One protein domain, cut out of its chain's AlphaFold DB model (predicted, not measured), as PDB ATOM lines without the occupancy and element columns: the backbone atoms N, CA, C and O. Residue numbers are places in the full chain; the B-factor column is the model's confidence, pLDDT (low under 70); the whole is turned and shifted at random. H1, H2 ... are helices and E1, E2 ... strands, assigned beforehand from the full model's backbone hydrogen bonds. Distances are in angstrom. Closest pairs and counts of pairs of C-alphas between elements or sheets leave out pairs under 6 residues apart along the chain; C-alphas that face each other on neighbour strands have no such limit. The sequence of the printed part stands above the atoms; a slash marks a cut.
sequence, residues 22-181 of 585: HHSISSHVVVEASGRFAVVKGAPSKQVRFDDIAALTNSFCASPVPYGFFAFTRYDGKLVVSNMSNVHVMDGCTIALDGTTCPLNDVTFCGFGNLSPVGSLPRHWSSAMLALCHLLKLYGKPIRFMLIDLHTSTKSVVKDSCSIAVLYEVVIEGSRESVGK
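What this domain is: This is residues 22 to 181 of the 585 residues of the protein "Ubiquitin-like modifier-activating enzyme ATG7" of Babesia ovata (UniProt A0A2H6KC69). A strongly twisted sheet of seven strands curls round helix H1 on one face and has helix H2 over its opposite face. A small sheet, E5 E6 E7, is partly face to face with the E3 and E4 end of the large one, the strands of the two crossed at 45 degrees, while short H3 sits at the end of E9. You will read 160 residues with ten named strands and three named helices, in the order E1 E2 H1 E3 E4 E5 E6 E7 E8 H2 E9 H3 E10; the class is mixed. The large sheet, order E2 E1 E10 E9 E8 E3 E4, is mixed, and the small one antiparallel. The whole is compact, with a radius of gyration of the C-alphas of 15.3 A and spans of 48 by 34 by 26 A.

How they stand to each other: Start at E1, residues 23 to 32, and E2, residues 37 to 41, an antiparallel hairpin with N 30 and O 38 2.9 A apart. H1, residues 50 to 62, is on the large sheet. E3, residues 69 to 75, and E4, residues 78 to 83, form a hairpin, with N 73 and O 80 3.0 A apart; the closest C-alphas of H1 and E4, Asp 52 and Leu 79, are 7.3 A apart. Next come E5, residues 87 to 89, E6, residues 94 to 97, and E7, residues 100 to 103, a meander, each strand the antiparallel neighbour of the one before; look at N 88 and O 96, 3.0 A, and N 95 and O 102, 2.9 A. The two sheets form a sandwich, face to face; the closest C-alphas of E4 and E6, Ser 82 and Leu 97, are 5.7 A apart. E8, residues 108 to 113, is antiparallel to E3, with N 70 and O 110 3.0 A apart. H2, residues 123 to 135, leads to E9, residues 142 to 149, parallel to E8, with N 146 and O 109 2.7 A apart: a strand-helix-strand unit with a right-handed crossover. H1 and H2, on opposite faces of the large sheet, make three layers with it. H3, residues 150 to 153, is close to H1 but not clearly touching, their closest C-alphas, Ser 153 and Thr 57, 6.3 A apart. E10, residues 163 to 172, is antiparallel to E1, N 167 and O 29 2.8 A, and to E9, N 145 and O 168 2.8 A. In H1 every O i to N i+4 pair is within hydrogen-bond range, in H2 7 of 9; H3 is too short for one.

Where its parts are: Find C-alpha 23 at (121.203, 16.921, -54.632); E1 bends by 60 degrees at residue 26 and measures 25.9 A. H1 begins at C-alpha 50, (127.876, -7.653, -65.121), and runs 18.2 A; H2 runs 19.3 A, E9 22.7 A. E10, 25.7 A, ends at C-alpha 172, (117.428, 14.585, -53.623).

The domain as a whole: The C-alphas farthest apart, Val 157 and Glu 177, are 48.6 A apart. The printed part has no cut and no long link. Its mean pLDDT is 74.9; among the stretches under 70 are residues 59 to 68, 152 to 161 and 174 to 181.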
ATOM      1  N   HIS A  22     119.603  21.156 -52.866       64.25
ATOM      2  CA  HIS A  22     120.835  20.406 -53.101       64.25
ATOM      3  C   HIS A  22     120.534  18.918 -53.368       64.25
ATOM      4  O   HIS A  22     119.819  18.257 -52.621       64.25
ATOM      5  N   HIS A  23     121.108  18.369 -54.442       71.25
ATOM      6  CA  HIS A  23     121.203  16.921 -54.632       71.25
ATOM      7  C   HIS A  23     122.628  16.487 -54.306       71.25
ATOM      8  O   HIS A  23     123.593  17.143 -54.709       71.25
ATOM      9  N   SER A  24     122.767  15.373 -53.595       74.06
ATOM     10  CA  SER A  24     124.064  14.800 -53.256       74.06
ATOM     11  C   SER A  24     124.223  13.436 -53.922       74.06
ATOM     12  O   SER A  24     123.335  12.586 -53.894       74.06
ATOM     13  N   ILE A  25     125.368  13.237 -54.580       77.75
ATOM     14  CA  ILE A  25     125.757  11.934 -55.132       77.75
ATOM     15  C   ILE A  25     126.494  11.185 -54.023       77.75
ATOM     16  O   ILE A  25     127.615  11.584 -53.666       77.75
ATOM     17  N   SER A  26     125.852  10.148 -53.481       78.56
ATOM     18  CA  SER A  26     126.376   9.304 -52.405       78.56
ATOM     19  C   SER A  26     127.364   8.267 -52.934       78.56
ATOM     20  O   SER A  26     128.404   8.059 -52.312       78.56
ATOM     21  N   SER A  27     127.101   7.684 -54.109       81.00
ATOM     22  CA  SER A  27     128.049   6.807 -54.799       81.00
ATOM     23  C   SER A  27     128.028   6.980 -56.324       81.00
ATOM     24  O   SER A  27     127.022   7.375 -56.914       81.00
ATOM     25  N   HIS A  28     129.177   6.744 -56.959       83.88
ATOM     26  CA  HIS A  28     129.384   6.836 -58.405       83.88
ATOM     27  C   HIS A  28     130.377   5.755 -58.844       83.88
ATOM     28  O   HIS A  28     131.534   5.754 -58.411       83.88
ATOM     29  N   VAL A  29     129.922   4.833 -59.692       84.06
ATOM     30  CA  VAL A  29     130.690   3.673 -60.162       84.06
ATOM     31  C   VAL A  29     130.597   3.581 -61.679       84.06
ATOM     32  O   VAL A  29     129.507   3.617 -62.240       84.06
ATOM     33  N   VAL A  30     131.737   3.429 -62.342       82.62
ATOM     34  CA  VAL A  30     131.827   3.199 -63.786       82.62
ATOM     35  C   VAL A  30     132.051   1.710 -64.029       82.62
ATOM     36  O   VAL A  30     132.883   1.088 -63.368       82.62
ATOM     37  N   VAL A  31     131.303   1.136 -64.965       82.50
ATOM     38  CA  VAL A  31     131.441  -0.257 -65.395       82.50
ATOM     39  C   VAL A  31     132.139  -0.275 -66.746       82.50
ATOM     40  O   VAL A  31     131.645   0.309 -67.713       82.50
ATOM     41  N   GLU A  32     133.292  -0.929 -66.808       82.19
ATOM     42  CA  GLU A  32     134.061  -1.116 -68.037       82.19
ATOM     43  C   GLU A  32     133.618  -2.379 -68.788       82.19
ATOM     44  O   GLU A  32     133.105  -3.327 -68.190       82.19
ATOM     45  N   ALA A  33     133.860  -2.417 -70.100       74.81
ATOM     46  CA  ALA A  33     133.603  -3.588 -70.941       74.81
ATOM     47  C   ALA A  33     134.357  -4.845 -70.465       74.81
ATOM     48  O   ALA A  33     133.881  -5.958 -70.665       74.81
ATOM     49  N   SER A  34     135.486  -4.663 -69.770       73.94
ATOM     50  CA  SER A  34     136.254  -5.723 -69.101       73.94
ATOM     51  C   SER A  34     135.523  -6.412 -67.933       73.94
ATOM     52  O   SER A  34     136.038  -7.374 -67.366       73.94
ATOM     53  N   GLY A  35     134.357  -5.904 -67.516       72.94
ATOM     54  CA  GLY A  35     133.650  -6.346 -66.311       72.94
ATOM     55  C   GLY A  35     134.176  -5.729 -65.017       72.94
ATOM     56  O   GLY A  35     133.682  -6.040 -63.931       72.94
ATOM     57  N   ARG A  36     135.162  -4.829 -65.109       79.44
ATOM     58  CA  ARG A  36     135.714  -4.113 -63.962       79.44
ATOM     59  C   ARG A  36     134.773  -2.995 -63.507       79.44
ATOM     60  O   ARG A  36     134.337  -2.162 -64.300       79.44
ATOM     61  N   PHE A  37     134.525  -2.942 -62.200       79.88
ATOM     62  CA  PHE A  37     133.818  -1.843 -61.544       79.88
ATOM     63  C   PHE A  37     134.836  -0.842 -60.988       79.88
ATOM     64  O   PHE A  37     135.527  -1.122 -60.007       79.88
ATOM     65  N   ALA A  38     134.942   0.325 -61.618       80.25
ATOM     66  CA  ALA A  38     135.783   1.425 -61.172       80.25
ATOM     67  C   ALA A  38     134.965   2.376 -60.285       80.25
ATOM     68  O   ALA A  38     134.082   3.096 -60.753       80.25
ATOM     69  N   VAL A  39     135.243   2.373 -58.981       79.56
ATOM     70  CA  VAL A  39     134.585   3.272 -58.024       79.56
ATOM     71  C   VAL A  39     135.200   4.663 -58.136       79.56
ATOM     72  O   VAL A  39     136.386   4.845 -57.872       79.56
ATOM     73  N   VAL A  40     134.387   5.648 -58.509       77.25
ATOM     74  CA  VAL A  40     134.811   7.048 -58.655       77.25
ATOM     75  C   VAL A  40     134.506   7.849 -57.387       77.25
ATOM     76  O   VAL A  40     135.265   8.748 -57.032       77.25
ATOM     77  N   LYS A  41     133.406   7.542 -56.682       79.25
ATOM     78  CA  LYS A  41     133.029   8.199 -55.419       79.25
ATOM     79  C   LYS A  41     132.178   7.279 -54.539       79.25
ATOM     80  O   LYS A  41     131.259   6.645 -55.048       79.25
ATOM     81  N   GLY A  42     132.424   7.291 -53.226       77.50
ATOM     82  CA  GLY A  42     131.616   6.578 -52.226       77.50
ATOM     83  C   GLY A  42     131.707   5.051 -52.316       77.50
ATOM     84  O   GLY A  42     132.456   4.516 -53.125       77.50
ATOM     85  N   ALA A  43     130.944   4.347 -51.481       71.75
ATOM     86  CA  ALA A  43     130.770   2.898 -51.578       71.75
ATOM     87  C   ALA A  43     129.336   2.606 -52.053       71.75
ATOM     88  O   ALA A  43     128.403   3.156 -51.465       71.75
ATOM     89  N   PRO A  44     129.134   1.789 -53.103       68.31
ATOM     90  CA  PRO A  44     127.793   1.453 -53.568       68.31
ATOM     91  C   PRO A  44     127.073   0.598 -52.523       68.31
ATOM     92  O   PRO A  44     127.656  -0.337 -51.974       68.31
ATOM     93  N   SER A  45     125.793   0.879 -52.274       64.56
ATOM     94  CA  SER A  45     125.009   0.116 -51.291       64.56
ATOM     95  C   SER A  45     124.721  -1.333 -51.726       64.56
ATOM     96  O   SER A  45     124.504  -2.199 -50.880       64.56
ATOM     97  N   LYS A  46     124.765  -1.623 -53.036       71.25
ATOM     98  CA  LYS A  46     124.684  -2.975 -53.618       71.25
ATOM     99  C   LYS A  46     125.398  -2.999 -54.972       71.25
ATOM    100  O   LYS A  46     125.231  -2.078 -55.770       71.25
ATOM    101  N   GLN A  47     126.176  -4.046 -55.249       67.94
ATOM    102  CA  GLN A  47     126.811  -4.231 -56.560       67.94
ATOM    103  C   GLN A  47     125.834  -4.865 -57.559       67.94
ATOM    104  O   GLN A  47     125.176  -5.862 -57.258       67.94
ATOM    105  N   VAL A  48     125.756  -4.281 -58.757       73.94
ATOM    106  CA  VAL A  48     125.028  -4.840 -59.907       73.94
ATOM    107  C   VAL A  48     125.907  -5.905 -60.569       73.94
ATOM    108  O   VAL A  48     127.124  -5.744 -60.624       73.94
ATOM    109  N   ARG A  49     125.321  -7.001 -61.066       80.06
ATOM    110  CA  ARG A  49     126.086  -8.041 -61.773       80.06
ATOM    111  C   ARG A  49     126.338  -7.626 -63.217       80.06
ATOM    112  O   ARG A  49     125.438  -7.120 -63.880       80.06
ATOM    113  N   PHE A  50     127.537  -7.905 -63.720       79.12
ATOM    114  CA  PHE A  50     127.876  -7.653 -65.121       79.12
ATOM    115  C   PHE A  50     126.935  -8.394 -66.087       79.12
ATOM    116  O   PHE A  50     126.469  -7.806 -67.060       79.12
ATOM    117  N   ASP A  51     126.557  -9.633 -65.754       79.81
ATOM    118  CA  ASP A  51     125.604 -10.435 -66.535       79.81
ATOM    119  C   ASP A  51     124.234  -9.759 -66.688       79.81
ATOM    120  O   ASP A  51     123.586  -9.909 -67.721       79.81
ATOM    121  N   ASP A  52     123.797  -8.983 -65.687       81.56
ATOM    122  CA  ASP A  52     122.528  -8.251 -65.748       81.56
ATOM    123  C   ASP A  52     122.619  -7.088 -66.742       81.56
ATOM    124  O   ASP A  52     121.697  -6.866 -67.521       81.56
ATOM    125  N   ILE A  53     123.758  -6.394 -66.784       78.00
ATOM    126  CA  ILE A  53     124.017  -5.315 -67.749       78.00
ATOM    127  C   ILE A  53     124.089  -5.887 -69.169       78.00
ATOM    128  O   ILE A  53     123.479  -5.336 -70.088       78.00
ATOM    129  N   ALA A  54     124.777  -7.017 -69.349       76.38
ATOM    130  CA  ALA A  54     124.859  -7.710 -70.629       76.38
ATOM    131  C   ALA A  54     123.480  -8.204 -71.099       76.38
ATOM    132  O   ALA A  54     123.122  -8.006 -72.261       76.38
ATOM    133  N   ALA A  55     122.668  -8.778 -70.204       78.19
ATOM    134  CA  ALA A  55     121.309  -9.221 -70.513       78.19
ATOM    135  C   ALA A  55     120.388  -8.053 -70.907       78.19
ATOM    136  O   ALA A  55     119.675  -8.149 -71.907       78.19
ATOM    137  N   LEU A  56     120.438  -6.935 -70.174       77.88
ATOM    138  CA  LEU A  56     119.677  -5.718 -70.487       77.88
ATOM    139  C   LEU A  56     120.090  -5.114 -71.837       77.88
ATOM    140  O   LEU A  56     119.234  -4.713 -72.624       77.88
ATOM    141  N   THR A  57     121.391  -5.098 -72.130       73.31
ATOM    142  CA  THR A  57     121.934  -4.567 -73.390       73.31
ATOM    143  C   THR A  57     121.566  -5.461 -74.576       73.31
ATOM    144  O   THR A  57     121.063  -4.973 -75.585       73.31
ATOM    145  N   ASN A  58     121.717  -6.783 -74.444       71.19
ATOM    146  CA  ASN A  58     121.333  -7.741 -75.484       71.19
ATOM    147  C   ASN A  58     119.824  -7.723 -75.752       71.19
ATOM    148  O   ASN A  58     119.408  -7.779 -76.907       71.19
ATOM    149  N   SER A  59     119.003  -7.593 -74.705       66.88
ATOM    150  CA  SER A  59     117.552  -7.443 -74.853       66.88
ATOM    151  C   SER A  59     117.175  -6.165 -75.606       66.88
ATOM    152  O   SER A  59     116.176  -6.175 -76.319       66.88
ATOM    153  N   PHE A  60     117.954  -5.089 -75.464       64.81
ATOM    154  CA  PHE A  60     117.765  -3.835 -76.195       64.81
ATOM    155  C   PHE A  60     118.180  -3.931 -77.667       64.81
ATOM    156  O   PHE A  60     117.517  -3.366 -78.533       64.81
ATOM    157  N   CYS A  61     119.250  -4.668 -77.971       60.28
ATOM    158  CA  CYS A  61     119.718  -4.849 -79.347       60.28
ATOM    159  C   CYS A  61     118.892  -5.880 -80.134       60.28
ATOM    160  O   CYS A  61     118.781  -5.768 -81.353       60.28
ATOM    161  N   ALA A  62     118.310  -6.876 -79.456       57.19
ATOM    162  CA  ALA A  62     117.509  -7.930 -80.082       57.19
ATOM    163  C   ALA A  62     116.055  -7.513 -80.377       57.19
ATOM    164  O   ALA A  62     115.413  -8.096 -81.249       57.19
ATOM    165  N   SER A  63     115.523  -6.521 -79.660       55.94
ATOM    166  CA  SER A  63     114.184  -5.969 -79.863       55.94
ATOM    167  C   SER A  63     114.176  -4.524 -79.364       55.94
ATOM    168  O   SER A  63     114.720  -4.284 -78.285       55.94
ATOM    169  N   PRO A  64     113.578  -3.553 -80.082       51.59
ATOM    170  CA  PRO A  64     113.430  -2.205 -79.557       51.59
ATOM    171  C   PRO A  64     112.585  -2.299 -78.288       51.59
ATOM    172  O   PRO A  64     111.366  -2.465 -78.349       51.59
ATOM    173  N   VAL A  65     113.230  -2.242 -77.123       49.94
ATOM    174  CA  VAL A  65     112.515  -2.140 -75.853       49.94
ATOM    175  C   VAL A  65     111.610  -0.914 -75.998       49.94
ATOM    176  O   VAL A  65     112.113   0.157 -76.347       49.94
ATOM    177  N   PRO A  66     110.292  -1.024 -75.767       53.41
ATOM    178  CA  PRO A  66     109.375   0.085 -76.022       53.41
ATOM    179  C   PRO A  66     109.617   1.308 -75.118       53.41
ATOM    180  O   PRO A  66     108.949   2.331 -75.270       53.41
ATOM    181  N   TYR A  67     110.570   1.230 -74.179       60.44
ATOM    182  CA  TYR A  67     110.788   2.199 -73.112       60.44
ATOM    183  C   TYR A  67     112.262   2.623 -73.046       60.44
ATOM    184  O   TYR A  67     113.135   1.831 -72.701       60.44
ATOM    185  N   GLY A  68     112.542   3.899 -73.332       67.00
ATOM    186  CA  GLY A  68     113.884   4.487 -73.171       67.00
ATOM    187  C   GLY A  68     114.333   4.645 -71.707       67.00
ATOM    188  O   GLY A  68     115.511   4.890 -71.455       67.00
ATOM    189  N   PHE A  69     113.400   4.491 -70.759       78.12
ATOM    190  CA  PHE A  69     113.598   4.532 -69.308       78.12
ATOM    191  C   PHE A  69     112.797   3.396 -68.663       78.12
ATOM    192  O   PHE A  69     111.612   3.238 -68.959       78.12
ATOM    193  N   PHE A  70     113.415   2.622 -67.775       83.81
ATOM    194  CA  PHE A  70     112.785   1.478 -67.112       83.81
ATOM    195  C   PHE A  70     113.381   1.254 -65.720       83.81
ATOM    196  O   PHE A  70     114.411   1.829 -65.376       83.81
ATOM    197  N   ALA A  71     112.748   0.418 -64.908       86.62
ATOM    198  CA  ALA A  71     113.278  -0.010 -63.619       86.62
ATOM    199  C   ALA A  71     113.524  -1.516 -63.643       86.62
ATOM    200  O   ALA A  71     112.760  -2.267 -64.250       86.62
ATOM    201  N   PHE A  72     114.582  -1.969 -62.979       87.44
ATOM    202  CA  PHE A  72     114.843  -3.391 -62.829       87.44
ATOM    203  C   PHE A  72     115.276  -3.741 -61.412       87.44
ATOM    204  O   PHE A  72     115.822  -2.921 -60.670       87.44
ATOM    205  N   THR A  73     115.029  -4.990 -61.044       86.94
ATOM    206  CA  THR A  73     115.516  -5.595 -59.807       86.94
ATOM    207  C   THR A  73     115.825  -7.064 -60.050       86.94
ATOM    208  O   THR A  73     115.383  -7.654 -61.039       86.94
ATOM    209  N   ARG A  74     116.563  -7.675 -59.127       82.38
ATOM    210  CA  ARG A  74     116.746  -9.122 -59.104       82.38
ATOM    211  C   ARG A  74     115.963  -9.702 -57.936       82.38
ATOM    212  O   ARG A  74     116.318  -9.458 -56.785       82.38
ATOM    213  N   TYR A  75     114.930 -10.477 -58.242       77.94
ATOM    214  CA  TYR A  75     114.080 -11.138 -57.256       77.94
ATOM    215  C   TYR A  75     114.127 -12.648 -57.493       77.94
ATOM    216  O   TYR A  75     113.984 -13.101 -58.626       77.94
ATOM    217  N   ASP A  76     114.406 -13.419 -56.439       75.81
ATOM    218  CA  ASP A  76     114.501 -14.887 -56.492       75.81
ATOM    219  C   ASP A  76     115.392 -15.422 -57.641       75.81
ATOM    220  O   ASP A  76     115.037 -16.295 -58.430       75.81
ATOM    221  N   GLY A  77     116.563 -14.799 -57.818       74.94
ATOM    222  CA  GLY A  77     117.536 -15.184 -58.846       74.94
ATOM    223  C   GLY A  77     117.209 -14.739 -60.280       74.94
ATOM    224  O   GLY A  77     118.113 -14.789 -61.122       74.94
ATOM    225  N   LYS A  78     116.001 -14.226 -60.554       80.19
ATOM    226  CA  LYS A  78     115.563 -13.743 -61.875       80.19
ATOM    227  C   LYS A  78     115.616 -12.218 -61.980       80.19
ATOM    228  O   LYS A  78     115.369 -11.504 -61.011       80.19
ATOM    229  N   LEU A  79     115.951 -11.730 -63.175       83.19
ATOM    230  CA  LEU A  79     115.930 -10.309 -63.509       83.19
ATOM    231  C   LEU A  79     114.495  -9.904 -63.871       83.19
ATOM    232  O   LEU A  79     113.937 -10.418 -64.838       83.19
ATOM    233  N   VAL A  80     113.903  -9.003 -63.090       83.50
ATOM    234  CA  VAL A  80     112.575  -8.429 -63.342       83.50
ATOM    235  C   VAL A  80     112.776  -7.024 -63.891       83.50
ATOM    236  O   VAL A  80     113.409  -6.195 -63.238       83.50
ATOM    237  N   VAL A  81     112.255  -6.764 -65.088       83.69
ATOM    238  CA  VAL A  81     112.360  -5.477 -65.788       83.69
ATOM    239  C   VAL A  81     110.955  -4.935 -65.995       83.69
ATOM    240  O   VAL A  81     110.086  -5.653 -66.477       83.69
ATOM    241  N   SER A  82     110.726  -3.675 -65.634       82.75
ATOM    242  CA  SER A  82     109.408  -3.050 -65.682       82.75
ATOM    243  C   SER A  82     109.473  -1.653 -66.292       82.75
ATOM    244  O   SER A  82     110.411  -0.888 -66.045       82.75
ATOM    245  N   ASN A  83     108.459  -1.305 -67.083       80.31
ATOM    246  CA  ASN A  83     108.253   0.064 -67.545       80.31
ATOM    247  C   ASN A  83     107.917   0.971 -66.361       80.31
ATOM    248  O   ASN A  83     107.169   0.575 -65.473       80.31
ATOM    249  N   MET A  84     108.358   2.226 -66.417       80.44
ATOM    250  CA  MET A  84     108.003   3.275 -65.463       80.44
ATOM    251  C   MET A  84     106.492   3.426 -65.216       80.44
ATOM    252  O   MET A  84     106.114   3.820 -64.118       80.44
ATOM    253  N   SER A  85     105.623   3.093 -66.181       78.75
ATOM    254  CA  SER A  85     104.161   3.098 -65.982       78.75
ATOM    255  C   SER A  85     103.668   2.064 -64.964       78.75
ATOM    256  O   SER A  85     102.630   2.279 -64.346       78.75
ATOM    257  N   ASN A  86     104.406   0.964 -64.797       81.38
ATOM    258  CA  ASN A  86     104.057  -0.176 -63.946       81.38
ATOM    259  C   ASN A  86     104.891  -0.185 -62.648       81.38
ATOM    260  O   ASN A  86     104.933  -1.195 -61.939       81.38
ATOM    261  N   VAL A  87     105.580   0.925 -62.355       84.38
ATOM    262  CA  VAL A  87     106.339   1.127 -61.118       84.38
ATOM    263  C   VAL A  87     105.466   1.878 -60.125       84.38
ATOM    264  O   VAL A  87     105.151   3.053 -60.321       84.38
ATOM    265  N   HIS A  88     105.112   1.221 -59.024       83.31
ATOM    266  CA  HIS A  88     104.290   1.820 -57.977       83.31
ATOM    267  C   HIS A  88     104.985   1.718 -56.624       83.31
ATOM    268  O   HIS A  88     105.373   0.638 -56.188       83.31
ATOM    269  N   VAL A  89     105.129   2.847 -55.934       82.25
ATOM    270  CA  VAL A  89     105.611   2.863 -54.549       82.25
ATOM    271  C   VAL A  89     104.454   2.448 -53.646       82.25
ATOM    272  O   VAL A  89     103.432   3.135 -53.618       82.25
ATOM    273  N   MET A  90     104.591   1.316 -52.955       79.25
ATOM    274  CA  MET A  90     103.529   0.776 -52.098       79.25
ATOM    275  C   MET A  90     103.569   1.414 -50.707       79.25
ATOM    276  O   MET A  90     102.544   1.848 -50.190       79.25
ATOM    277  N   ASP A  91     104.765   1.527 -50.130       75.19
ATOM    278  CA  ASP A  91     105.018   2.191 -48.854       75.19
ATOM    279  C   ASP A  91     106.371   2.929 -48.871       75.19
ATOM    280  O   ASP A  91     107.023   3.082 -49.903       75.19
ATOM    281  N   GLY A  92     106.817   3.434 -47.718       66.69
ATOM    282  CA  GLY A  92     108.077   4.168 -47.614       66.69
ATOM    283  C   GLY A  92     109.333   3.373 -48.011       66.69
ATOM    284  O   GLY A  92     110.361   3.996 -48.277       66.69
ATOM    285  N   CYS A  93     109.275   2.046 -48.083       74.00
ATOM    286  CA  CYS A  93     110.450   1.189 -48.231       74.00
ATOM    287  C   CYS A  93     110.320   0.155 -49.360       74.00
ATOM    288  O   CYS A  93     111.313  -0.501 -49.678       74.00
ATOM    289  N   THR A  94     109.147   0.012 -49.979       83.81
ATOM    290  CA  THR A  94     108.852  -1.013 -50.986       83.81
ATOM    291  C   THR A  94     108.293  -0.425 -52.280       83.81
ATOM    292  O   THR A  94     107.475   0.503 -52.295       83.81
ATOM    293  N   ILE A  95     108.747  -0.993 -53.395       85.06
ATOM    294  CA  ILE A  95     108.297  -0.682 -54.749       85.06
ATOM    295  C   ILE A  95     107.766  -1.962 -55.395       85.06
ATOM    296  O   ILE A  95     108.413  -3.008 -55.354       85.06
ATOM    297  N   ALA A  96     106.597  -1.865 -56.021       84.31
ATOM    298  CA  ALA A  96     106.084  -2.869 -56.936       84.31
ATOM    299  C   ALA A  96     106.614  -2.602 -58.348       84.31
ATOM    300  O   ALA A  96     106.414  -1.514 -58.894       84.31
ATOM    301  N   LEU A  97     107.269  -3.605 -58.930       83.94
ATOM    302  CA  LEU A  97     107.689  -3.642 -60.328       83.94
ATOM    303  C   LEU A  97     106.887  -4.728 -61.039       83.94
ATOM    304  O   LEU A  97     107.081  -5.909 -60.756       83.94
ATOM    305  N   ASP A  98     105.973  -4.332 -61.925       80.44
ATOM    306  CA  ASP A  98     105.119  -5.265 -62.681       80.44
ATOM    307  C   ASP A  98     104.399  -6.292 -61.777       80.44
ATOM    308  O   ASP A  98     104.383  -7.496 -62.020       80.44
ATOM    309  N   GLY A  99     103.872  -5.811 -60.644       77.50
ATOM    310  CA  GLY A  99     103.198  -6.634 -59.632       77.50
ATOM    311  C   GLY A  99     104.119  -7.363 -58.643       77.50
ATOM    312  O   GLY A  99     103.621  -7.920 -57.669       77.50
ATOM    313  N   THR A 100     105.446  -7.326 -58.823       82.75
ATOM    314  CA  THR A 100     106.416  -7.917 -57.883       82.75
ATOM    315  C   THR A 100     106.873  -6.888 -56.850       82.75
ATOM    316  O   THR A 100     107.508  -5.893 -57.202       82.75
ATOM    317  N   THR A 101     106.587  -7.118 -55.568       84.25
ATOM    318  CA  THR A 101     106.999  -6.223 -54.473       84.25
ATOM    319  C   THR A 101     108.447  -6.480 -54.065       84.25
ATOM    320  O   THR A 101     108.820  -7.603 -53.734       84.25
ATOM    321  N   CYS A 102     109.268  -5.432 -54.051       84.31
ATOM    322  CA  CYS A 102     110.676  -5.512 -53.672       84.31
ATOM    323  C   CYS A 102     111.119  -4.290 -52.844       84.31
ATOM    324  O   CYS A 102     110.481  -3.233 -52.910       84.31
ATOM    325  N   PRO A 103     112.196  -4.405 -52.044       83.44
ATOM    326  CA  PRO A 103     112.752  -3.270 -51.312       83.44
ATOM    327  C   PRO A 103     113.248  -2.171 -52.261       83.44
ATOM    328  O   PRO A 103     113.913  -2.458 -53.255       83.44
ATOM    329  N   LEU A 104     113.008  -0.903 -51.919       81.12
ATOM    330  CA  LEU A 104     113.448   0.260 -52.702       81.12
ATOM    331  C   LEU A 104     114.959   0.241 -52.994       81.12
ATOM    332  O   LEU A 104     115.375   0.550 -54.106       81.12
ATOM    333  N   ASN A 105     115.771  -0.180 -52.020       80.62
ATOM    334  CA  ASN A 105     117.235  -0.243 -52.139       80.62
ATOM    335  C   ASN A 105     117.728  -1.281 -53.169       80.62
ATOM    336  O   ASN A 105     118.895  -1.257 -53.582       80.62
ATOM    337  N   ASP A 106     116.854  -2.202 -53.576       82.62
ATOM    338  CA  ASP A 106     117.157  -3.241 -54.557       82.62
ATOM    339  C   ASP A 106     116.753  -2.842 -55.979       82.62
ATOM    340  O   ASP A 106     117.245  -3.438 -56.939       82.62
ATOM    341  N   VAL A 107     115.921  -1.810 -56.124       86.38
ATOM    342  CA  VAL A 107     115.473  -1.305 -57.421       86.38
ATOM    343  C   VAL A 107     116.519  -0.374 -58.017       86.38
ATOM    344  O   VAL A 107     117.019   0.540 -57.363       86.38
ATOM    345  N   THR A 108     116.830  -0.593 -59.290       87.62
ATOM    346  CA  THR A 108     117.706   0.279 -60.072       87.62
ATOM    347  C   THR A 108     116.920   0.854 -61.240       87.62
ATOM    348  O   THR A 108     116.386   0.114 -62.068       87.62
ATOM    349  N   PHE A 109     116.843   2.179 -61.314       87.44
ATOM    350  CA  PHE A 109     116.283   2.876 -62.468       87.44
ATOM    351  C   PHE A 109     117.333   2.948 -63.567       87.44
ATOM    352  O   PHE A 109     118.499   3.200 -63.286       87.44
ATOM    353  N   CYS A 110     116.949   2.716 -64.812       85.50
ATOM    354  CA  CYS A 110     117.872   2.565 -65.921       85.50
ATOM    355  C   CYS A 110     117.410   3.343 -67.150       85.50
ATOM    356  O   CYS A 110     116.213   3.511 -67.389       85.50
ATOM    357  N   GLY A 111     118.367   3.763 -67.969       82.44
ATOM    358  CA  GLY A 111     118.105   4.111 -69.359       82.44
ATOM    359  C   GLY A 111     119.384   4.288 -70.153       82.44
ATOM    360  O   GLY A 111     120.467   3.903 -69.713       82.44
ATOM    361  N   PHE A 112     119.230   4.854 -71.343       79.38
ATOM    362  CA  PHE A 112     120.271   4.882 -72.362       79.38
ATOM    363  C   PHE A 112     120.732   6.308 -72.657       79.38
ATOM    364  O   PHE A 112     119.935   7.248 -72.661       79.38
ATOM    365  N   GLY A 113     122.023   6.484 -72.920       74.12
ATOM    366  CA  GLY A 113     122.585   7.785 -73.278       74.12
ATOM    367  C   GLY A 113     124.046   7.682 -73.687       74.12
ATOM    368  O   GLY A 113     124.640   6.615 -73.601       74.12
ATOM    369  N   ASN A 114     124.625   8.796 -74.129       71.25
ATOM    370  CA  ASN A 114     126.062   8.872 -74.382       71.25
ATOM    371  C   ASN A 114     126.774   9.197 -73.067       71.25
ATOM    372  O   ASN A 114     126.501  10.241 -72.459       71.25
ATOM    373  N   LEU A 115     127.676   8.319 -72.629       70.19
ATOM    374  CA  LEU A 115     128.471   8.562 -71.429       70.19
ATOM    375  C   LEU A 115     129.502   9.671 -71.680       70.19
ATOM    376  O   LEU A 115     130.232   9.660 -72.669       70.19
ATOM    377  N   SER A 116     129.582  10.630 -70.755       58.78
ATOM    378  CA  SER A 116     130.678  11.602 -70.700       58.78
ATOM    379  C   SER A 116     131.747  11.097 -69.724       58.78
ATOM    380  O   SER A 116     131.383  10.576 -68.670       58.78
ATOM    381  N   PRO A 117     133.050  11.274 -70.005       51.03
ATOM    382  CA  PRO A 117     134.132  10.858 -69.104       51.03
ATOM    383  C   PRO A 117     134.198  11.660 -67.789       51.03
ATOM    384  O   PRO A 117     134.996  11.348 -66.909       51.03
ATOM    385  N   VAL A 118     133.385  12.709 -67.641       52.62
ATOM    386  CA  VAL A 118     133.383  13.592 -66.470       52.62
ATOM    387  C   VAL A 118     132.417  13.044 -65.422       52.62
ATOM    388  O   VAL A 118     131.245  12.834 -65.716       52.62
ATOM    389  N   GLY A 119     132.881  12.868 -64.180       55.12
ATOM    390  CA  GLY A 119     132.123  12.271 -63.068       55.12
ATOM    391  C   GLY A 119     130.905  13.054 -62.546       55.12
ATOM    392  O   GLY A 119     130.507  12.874 -61.399       55.12
ATOM    393  N   SER A 120     130.323  13.931 -63.363       63.09
ATOM    394  CA  SER A 120     129.065  14.631 -63.108       63.09
ATOM    395  C   SER A 120     127.886  13.886 -63.734       63.09
ATOM    396  O   SER A 120     128.008  13.365 -64.841       63.09
ATOM    397  N   LEU A 121     126.720  13.918 -63.082       67.44
ATOM    398  CA  LEU A 121     125.479  13.387 -63.649       67.44
ATOM    399  C   LEU A 121     125.172  14.066 -65.006       67.44
ATOM    400  O   LEU A 121     125.201  15.303 -65.078       67.44
ATOM    401  N   PRO A 122     124.849  13.318 -66.075       70.62
ATOM    402  CA  PRO A 122     124.505  13.914 -67.363       70.62
ATOM    403  C   PRO A 122     123.305  14.871 -67.268       70.62
ATOM    404  O   PRO A 122     122.300  14.584 -66.620       70.62
ATOM    405  N   ARG A 123     123.388  16.014 -67.961       66.00
ATOM    406  CA  ARG A 123     122.423  17.131 -67.848       66.00
ATOM    407  C   ARG A 123     120.966  16.729 -68.118       66.00
ATOM    408  O   ARG A 123     120.072  17.170 -67.406       66.00
ATOM    409  N   HIS A 124     120.728  15.902 -69.137       67.75
ATOM    410  CA  HIS A 124     119.386  15.437 -69.512       67.75
ATOM    411  C   HIS A 124     118.802  14.447 -68.487       67.75
ATOM    412  O   HIS A 124     117.586  14.382 -68.314       67.75
ATOM    413  N   TRP A 125     119.666  13.744 -67.750       70.38
ATOM    414  CA  TRP A 125     119.273  12.829 -66.681       70.38
ATOM    415  C   TRP A 125     118.884  13.543 -65.391       70.38
ATOM    416  O   TRP A 125     118.014  13.052 -64.678       70.38
ATOM    417  N   SER A 126     119.442  14.726 -65.116       70.44
ATOM    418  CA  SER A 126     119.032  15.539 -63.962       70.44
ATOM    419  C   SER A 126     117.526  15.842 -63.977       70.44
ATOM    420  O   SER A 126     116.865  15.687 -62.950       70.44
ATOM    421  N   SER A 127     116.972  16.198 -65.142       72.44
ATOM    422  CA  SER A 127     115.538  16.474 -65.311       72.44
ATOM    423  C   SER A 127     114.683  15.224 -65.098       72.44
ATOM    424  O   SER A 127     113.692  15.262 -64.371       72.44
ATOM    425  N   ALA A 128     115.069  14.111 -65.733       73.75
ATOM    426  CA  ALA A 128     114.329  12.853 -65.663       73.75
ATOM    427  C   ALA A 128     114.311  12.289 -64.235       73.75
ATOM    428  O   ALA A 128     113.272  11.850 -63.750       73.75
ATOM    429  N   MET A 129     115.441  12.375 -63.533       74.50
ATOM    430  CA  MET A 129     115.570  11.943 -62.145       74.50
ATOM    431  C   MET A 129     114.714  12.793 -61.199       74.50
ATOM    432  O   MET A 129     114.047  12.245 -60.324       74.50
ATOM    433  N   LEU A 130     114.680  14.117 -61.391       73.06
ATOM    434  CA  LEU A 130     113.804  14.993 -60.612       73.06
ATOM    435  C   LEU A 130     112.326  14.648 -60.838       73.06
ATOM    436  O   LEU A 130     111.570  14.527 -59.874       73.06
ATOM    437  N   ALA A 131     111.923  14.454 -62.097       75.25
ATOM    438  CA  ALA A 131     110.559  14.065 -62.446       75.25
ATOM    439  C   ALA A 131     110.174  12.719 -61.808       75.25
ATOM    440  O   ALA A 131     109.089  12.593 -61.242       75.25
ATOM    441  N   LEU A 132     111.084  11.744 -61.835       78.75
ATOM    442  CA  LEU A 132     110.899  10.426 -61.232       78.75
ATOM    443  C   LEU A 132     110.776  10.502 -59.708       78.75
ATOM    444  O   LEU A 132     109.846   9.935 -59.135       78.75
ATOM    445  N   CYS A 133     111.667  11.248 -59.052       78.81
ATOM    446  CA  CYS A 133     111.619  11.467 -57.609       78.81
ATOM    447  C   CYS A 133     110.302  12.130 -57.182       78.81
ATOM    448  O   CYS A 133     109.724  11.746 -56.165       78.81
ATOM    449  N   HIS A 134     109.802  13.084 -57.972       77.38
ATOM    450  CA  HIS A 134     108.524  13.737 -57.709       77.38
ATOM    451  C   HIS A 134     107.334  12.790 -57.897       77.38
ATOM    452  O   HIS A 134     106.497  12.672 -57.001       77.38
ATOM    453  N   LEU A 135     107.272  12.095 -59.040       78.25
ATOM    454  CA  LEU A 135     106.178  11.187 -59.395       78.25
ATOM    455  C   LEU A 135     106.036  10.050 -58.377       78.25
ATOM    456  O   LEU A 135     104.929   9.734 -57.943       78.25
ATOM    457  N   LEU A 136     107.168   9.478 -57.961       80.75
ATOM    458  CA  LEU A 136     107.233   8.356 -57.027       80.75
ATOM    459  C   LEU A 136     107.360   8.797 -55.556       80.75
ATOM    460  O   LEU A 136     107.388   7.950 -54.667       80.75
ATOM    461  N   LYS A 137     107.413  10.107 -55.272       79.62
ATOM    462  CA  LYS A 137     107.550  10.680 -53.916       79.62
ATOM    463  C   LYS A 137     108.756  10.120 -53.136       79.62
ATOM    464  O   LYS A 137     108.648   9.783 -51.958       79.62
ATOM    465  N   LEU A 138     109.916  10.034 -53.787       81.81
ATOM    466  CA  LEU A 138     111.144   9.428 -53.245       81.81
ATOM    467  C   LEU A 138     112.118  10.435 -52.600       81.81
ATOM    468  O   LEU A 138     113.301  10.142 -52.445       81.81
ATOM    469  N   TYR A 139     111.638  11.617 -52.208       79.44
ATOM    470  CA  TYR A 139     112.471  12.655 -51.591       79.44
ATOM    471  C   TYR A 139     113.177  12.170 -50.317       79.44
ATOM    472  O   TYR A 139     112.602  11.423 -49.523       79.44
ATOM    473  N   GLY A 140     114.430  12.596 -50.132       75.81
ATOM    474  CA  GLY A 140     115.270  12.237 -48.985       75.81
ATOM    475  C   GLY A 140     115.741  10.779 -48.956       75.81
ATOM    476  O   GLY A 140     116.423  10.385 -48.013       75.81
ATOM    477  N   LYS A 141     115.403   9.969 -49.968       81.69
ATOM    478  CA  LYS A 141     115.820   8.566 -50.068       81.69
ATOM    479  C   LYS A 141     116.923   8.397 -51.114       81.69
ATOM    480  O   LYS A 141     116.933   9.131 -52.103       81.69
ATOM    481  N   PRO A 142     117.842   7.433 -50.929       81.81
ATOM    482  CA  PRO A 142     118.822   7.095 -51.952       81.81
ATOM    483  C   PRO A 142     118.126   6.412 -53.132       81.81
ATOM    484  O   PRO A 142     117.504   5.364 -52.983       81.81
ATOM    485  N   ILE A 143     118.238   7.015 -54.315       85.00
ATOM    486  CA  ILE A 143     117.728   6.469 -55.573       85.00
ATOM    487  C   ILE A 143     118.923   5.967 -56.380       85.00
ATOM    488  O   ILE A 143     119.853   6.730 -56.651       85.00
ATOM    489  N   ARG A 144     118.895   4.691 -56.779       86.88
ATOM    490  CA  ARG A 144     119.928   4.105 -57.638       86.88
ATOM    491  C   ARG A 144     119.542   4.240 -59.105       86.88
ATOM    492  O   ARG A 144     118.461   3.819 -59.517       86.88
ATOM    493  N   PHE A 145     120.451   4.799 -59.888       85.69
ATOM    494  CA  PHE A 145     120.282   5.053 -61.306       85.69
ATOM    495  C   PHE A 145     121.461   4.494 -62.117       85.69
ATOM    496  O   PHE A 145     122.611   4.728 -61.763       85.69
ATOM    497  N   MET A 146     121.183   3.793 -63.217       85.69
ATOM    498  CA  MET A 146     122.165   3.229 -64.139       85.69
ATOM    499  C   MET A 146     121.980   3.778 -65.557       85.69
ATOM    500  O   MET A 146     120.914   3.650 -66.155       85.69
ATOM    501  N   LEU A 147     123.037   4.351 -66.124       84.44
ATOM    502  CA  LEU A 147     123.084   4.785 -67.516       84.44
ATOM    503  C   LEU A 147     123.882   3.782 -68.340       84.44
ATOM    504  O   LEU A 147     125.049   3.564 -68.032       84.44
ATOM    505  N   ILE A 148     123.283   3.215 -69.383       83.88
ATOM    506  CA  ILE A 148     123.966   2.337 -70.344       83.88
ATOM    507  C   ILE A 148     124.386   3.161 -71.565       83.88
ATOM    508  O   ILE A 148     123.594   3.949 -72.093       83.88
ATOM    509  N   ASP A 149     125.626   2.976 -72.020       79.94
ATOM    510  CA  ASP A 149     126.172   3.705 -73.161       79.94
ATOM    511  C   ASP A 149     125.616   3.202 -74.499       79.94
ATOM    512  O   ASP A 149     125.852   2.060 -74.900       79.94
ATOM    513  N   LEU A 150     124.936   4.083 -75.235       73.12
ATOM    514  CA  LEU A 150     124.388   3.776 -76.566       73.12
ATOM    515  C   LEU A 150     125.465   3.445 -77.606       73.12
ATOM    516  O   LEU A 150     125.229   2.707 -78.565       73.12
ATOM    517  N   HIS A 151     126.649   4.029 -77.458       70.44
ATOM    518  CA  HIS A 151     127.708   3.885 -78.443       70.44
ATOM    519  C   HIS A 151     128.445   2.545 -78.308       70.44
ATOM    520  O   HIS A 151     128.848   1.971 -79.319       70.44
ATOM    521  N   THR A 152     128.592   2.007 -77.095       67.31
ATOM    522  CA  THR A 152     129.048   0.621 -76.897       67.31
ATOM    523  C   THR A 152     127.961  -0.415 -77.193       67.31
ATOM    524  O   THR A 152     128.290  -1.447 -77.771       67.31
ATOM    525  N   SER A 153     126.682  -0.148 -76.895       63.84
ATOM    526  CA  SER A 153     125.601  -1.123 -77.123       63.84
ATOM    527  C   SER A 153     125.322  -1.414 -78.602       63.84
ATOM    528  O   SER A 153     124.871  -2.502 -78.947       63.84
ATOM    529  N   THR A 154     125.628  -0.472 -79.498       62.62
ATOM    530  CA  THR A 154     125.390  -0.600 -80.948       62.62
ATOM    531  C   THR A 154     126.582  -1.153 -81.737       62.62
ATOM    532  O   THR A 154     126.453  -1.419 -82.934       62.62
ATOM    533  N   LYS A 155     127.753  -1.339 -81.111       63.88
ATOM    534  CA  LYS A 155     128.966  -1.820 -81.789       63.88
ATOM    535  C   LYS A 155     129.134  -3.328 -81.663       63.88
ATOM    536  O   LYS A 155     129.005  -3.891 -80.586       63.88
ATOM    537  N   SER A 156     129.541  -3.966 -82.760       56.88
ATOM    538  CA  SER A 156     129.877  -5.394 -82.797       56.88
ATOM    539  C   SER A 156     131.189  -5.742 -82.083       56.88
ATOM    540  O   SER A 156     131.380  -6.888 -81.689       56.88
ATOM    541  N   VAL A 157     132.094  -4.771 -81.909       58.75
ATOM    542  CA  VAL A 157     133.376  -4.934 -81.208       58.75
ATOM    543  C   VAL A 157     133.595  -3.738 -80.282       58.75
ATOM    544  O   VAL A 157     133.700  -2.596 -80.740       58.75
ATOM    545  N   VAL A 158     133.681  -4.002 -78.979       63.03
ATOM    546  CA  VAL A 158     133.930  -3.006 -77.927       63.03
ATOM    547  C   VAL A 158     135.314  -3.272 -77.334       63.03
ATOM    548  O   VAL A 158     135.660  -4.418 -77.071       63.03
ATOM    549  N   LYS A 159     136.134  -2.230 -77.163       68.06
ATOM    550  CA  LYS A 159     137.448  -2.358 -76.510       68.06
ATOM    551  C   LYS A 159     137.262  -2.491 -74.997       68.06
ATOM    552  O   LYS A 159     136.435  -1.778 -74.436       68.06
ATOM    553  N   ASP A 160     138.098  -3.290 -74.341       65.12
ATOM    554  CA  ASP A 160     138.014  -3.572 -72.896       65.12
ATOM    555  C   ASP A 160     138.044  -2.323 -71.998       65.12
ATOM    556  O   ASP A 160     137.463  -2.322 -70.915       65.12
ATOM    557  N   SER A 161     138.683  -1.243 -72.459       64.62
ATOM    558  CA  SER A 161     138.816   0.030 -71.737       64.62
ATOM    559  C   SER A 161     137.637   0.995 -71.926       64.62
ATOM    560  O   SER A 161     137.714   2.143 -71.490       64.62
ATOM    561  N   CYS A 162     136.587   0.609 -72.656       73.06
ATOM    562  CA  CYS A 162     135.409   1.452 -72.851       73.06
ATOM    563  C   CYS A 162     134.427   1.294 -71.683       73.06
ATOM    564  O   CYS A 162     134.089   0.176 -71.298       73.06
ATOM    565  N   SER A 163     133.923   2.411 -71.162       78.00
ATOM    566  CA  SER A 163     132.817   2.415 -70.202       78.00
ATOM    567  C   SER A 163     131.529   1.970 -70.892       78.00
ATOM    568  O   SER A 163     131.125   2.579 -71.881       78.00
ATOM    569  N   ILE A 164     130.885   0.930 -70.370       79.88
ATOM    570  CA  ILE A 164     129.618   0.399 -70.899       79.88
ATOM    571  C   ILE A 164     128.408   0.910 -70.119       79.88
ATOM    572  O   ILE A 164     127.322   1.054 -70.674       79.88
ATOM    573  N   ALA A 165     128.586   1.198 -68.829       83.88
ATOM    574  CA  ALA A 165     127.533   1.725 -67.983       83.88
ATOM    575  C   ALA A 165     128.103   2.557 -66.834       83.88
ATOM    576  O   ALA A 165     129.252   2.383 -66.425       83.88
ATOM    577  N   VAL A 166     127.286   3.449 -66.286       83.88
ATOM    578  CA  VAL A 166     127.614   4.223 -65.086       83.88
ATOM    579  C   VAL A 166     126.464   4.139 -64.102       83.88
ATOM    580  O   VAL A 166     125.312   4.368 -64.460       83.88
ATOM    581  N   LEU A 167     126.791   3.821 -62.857       85.31
ATOM    582  CA  LEU A 167     125.867   3.711 -61.744       85.31
ATOM    583  C   LEU A 167     126.040   4.910 -60.810       85.31
ATOM    584  O   LEU A 167     127.146   5.200 -60.351       85.31
ATOM    585  N   TYR A 168     124.934   5.570 -60.499       84.44
ATOM    586  CA  TYR A 168     124.845   6.665 -59.545       84.44
ATOM    587  C   TYR A 168     123.876   6.290 -58.427       84.44
ATOM    588  O   TYR A 168     122.783   5.788 -58.685       84.44
ATOM    589  N   GLU A 169     124.236   6.595 -57.187       84.94
ATOM    590  CA  GLU A 169     123.276   6.696 -56.091       84.94
ATOM    591  C   GLU A 169     123.156   8.162 -55.709       84.94
ATOM    592  O   GLU A 169     124.149   8.835 -55.408       84.94
ATOM    593  N   VAL A 170     121.932   8.675 -55.796       82.12
ATOM    594  CA  VAL A 170     121.649  10.095 -55.611       82.12
ATOM    595  C   VAL A 170     120.556  10.259 -54.574       82.12
ATOM    596  O   VAL A 170     119.546   9.558 -54.603       82.12
ATOM    597  N   VAL A 171     120.754  11.216 -53.675       82.75
ATOM    598  CA  VAL A 171     119.731  11.680 -52.742       82.75
ATOM    599  C   VAL A 171     119.318  13.079 -53.175       82.75
ATOM    600  O   VAL A 171     120.157  13.970 -53.328       82.75
ATOM    601  N   ILE A 172     118.019  13.264 -53.400       76.94
ATOM    602  CA  ILE A 172     117.428  14.585 -53.623       76.94
ATOM    603  C   ILE A 172     116.818  15.029 -52.297       76.94
ATOM    604  O   ILE A 172     115.848  14.427 -51.828       76.94
ATOM    605  N   GLU A 173     117.414  16.045 -51.678       71.88
ATOM    606  CA  GLU A 173     116.918  16.629 -50.432       71.88
ATOM    607  C   GLU A 173     115.643  17.449 -50.697       71.88
ATOM    608  O   GLU A 173     115.464  17.992 -51.787       71.88
ATOM    609  N   GLY A 174     114.735  17.511 -49.715       68.00
ATOM    610  CA  GLY A 174     113.516  18.329 -49.785       68.00
ATOM    611  C   GLY A 174     112.215  17.581 -49.478       68.00
ATOM    612  O   GLY A 174     112.211  16.421 -49.065       68.00
ATOM    613  N   SER A 175     111.087  18.269 -49.672       64.44
ATOM    614  CA  SER A 175     109.726  17.740 -49.522       64.44
ATOM    615  C   SER A 175     108.871  18.151 -50.725       64.44
ATOM    616  O   SER A 175     109.236  19.043 -51.484       64.44
ATOM    617  N   ARG A 176     107.691  17.544 -50.914       61.41
ATOM    618  CA  ARG A 176     106.785  17.890 -52.031       61.41
ATOM    619  C   ARG A 176     106.417  19.386 -52.071       61.41
ATOM    620  O   ARG A 176     106.073  19.887 -53.138       61.41
ATOM    621  N   GLU A 177     106.506  20.077 -50.934       57.31
ATOM    622  CA  GLU A 177     106.168  21.492 -50.752       57.31
ATOM    623  C   GLU A 177     107.358  22.441 -51.017       57.31
ATOM    624  O   GLU A 177     107.134  23.598 -51.368       57.31
ATOM    625  N   SER A 178     108.616  21.971 -50.939       56.69
ATOM    626  CA  SER A 178     109.822  22.787 -51.210       56.69
ATOM    627  C   SER A 178     110.142  22.955 -52.705       56.69
ATOM    628  O   SER A 178     110.883  23.857 -53.094       56.69
ATOM    629  N   VAL A 179     109.513  22.157 -53.575       54.88
ATOM    630  CA  VAL A 179     109.799  22.046 -55.026       54.88
ATOM    631  C   VAL A 179     109.322  23.262 -55.850       54.88
ATOM    632  O   VAL A 179     109.495  23.305 -57.064       54.88
ATOM    633  N   GLY A 180     108.770  24.302 -55.218       52.72
ATOM    634  CA  GLY A 180     108.293  25.512 -55.902       52.72
ATOM    635  C   GLY A 180     109.374  26.338 -56.621       52.72
ATOM    636  O   GLY A 180     109.036  27.219 -57.409       52.72
ATOM    637  N   LYS A 181     110.667  26.069 -56.388       58.78
ATOM    638  CA  LYS A 181     111.786  26.736 -57.076       58.78
ATOM    639  C   LYS A 181     112.542  25.736 -57.950       58.78
ATOM    640  O   LYS A 181     113.334  24.930 -57.469       58.78
TER     641      LYS A 181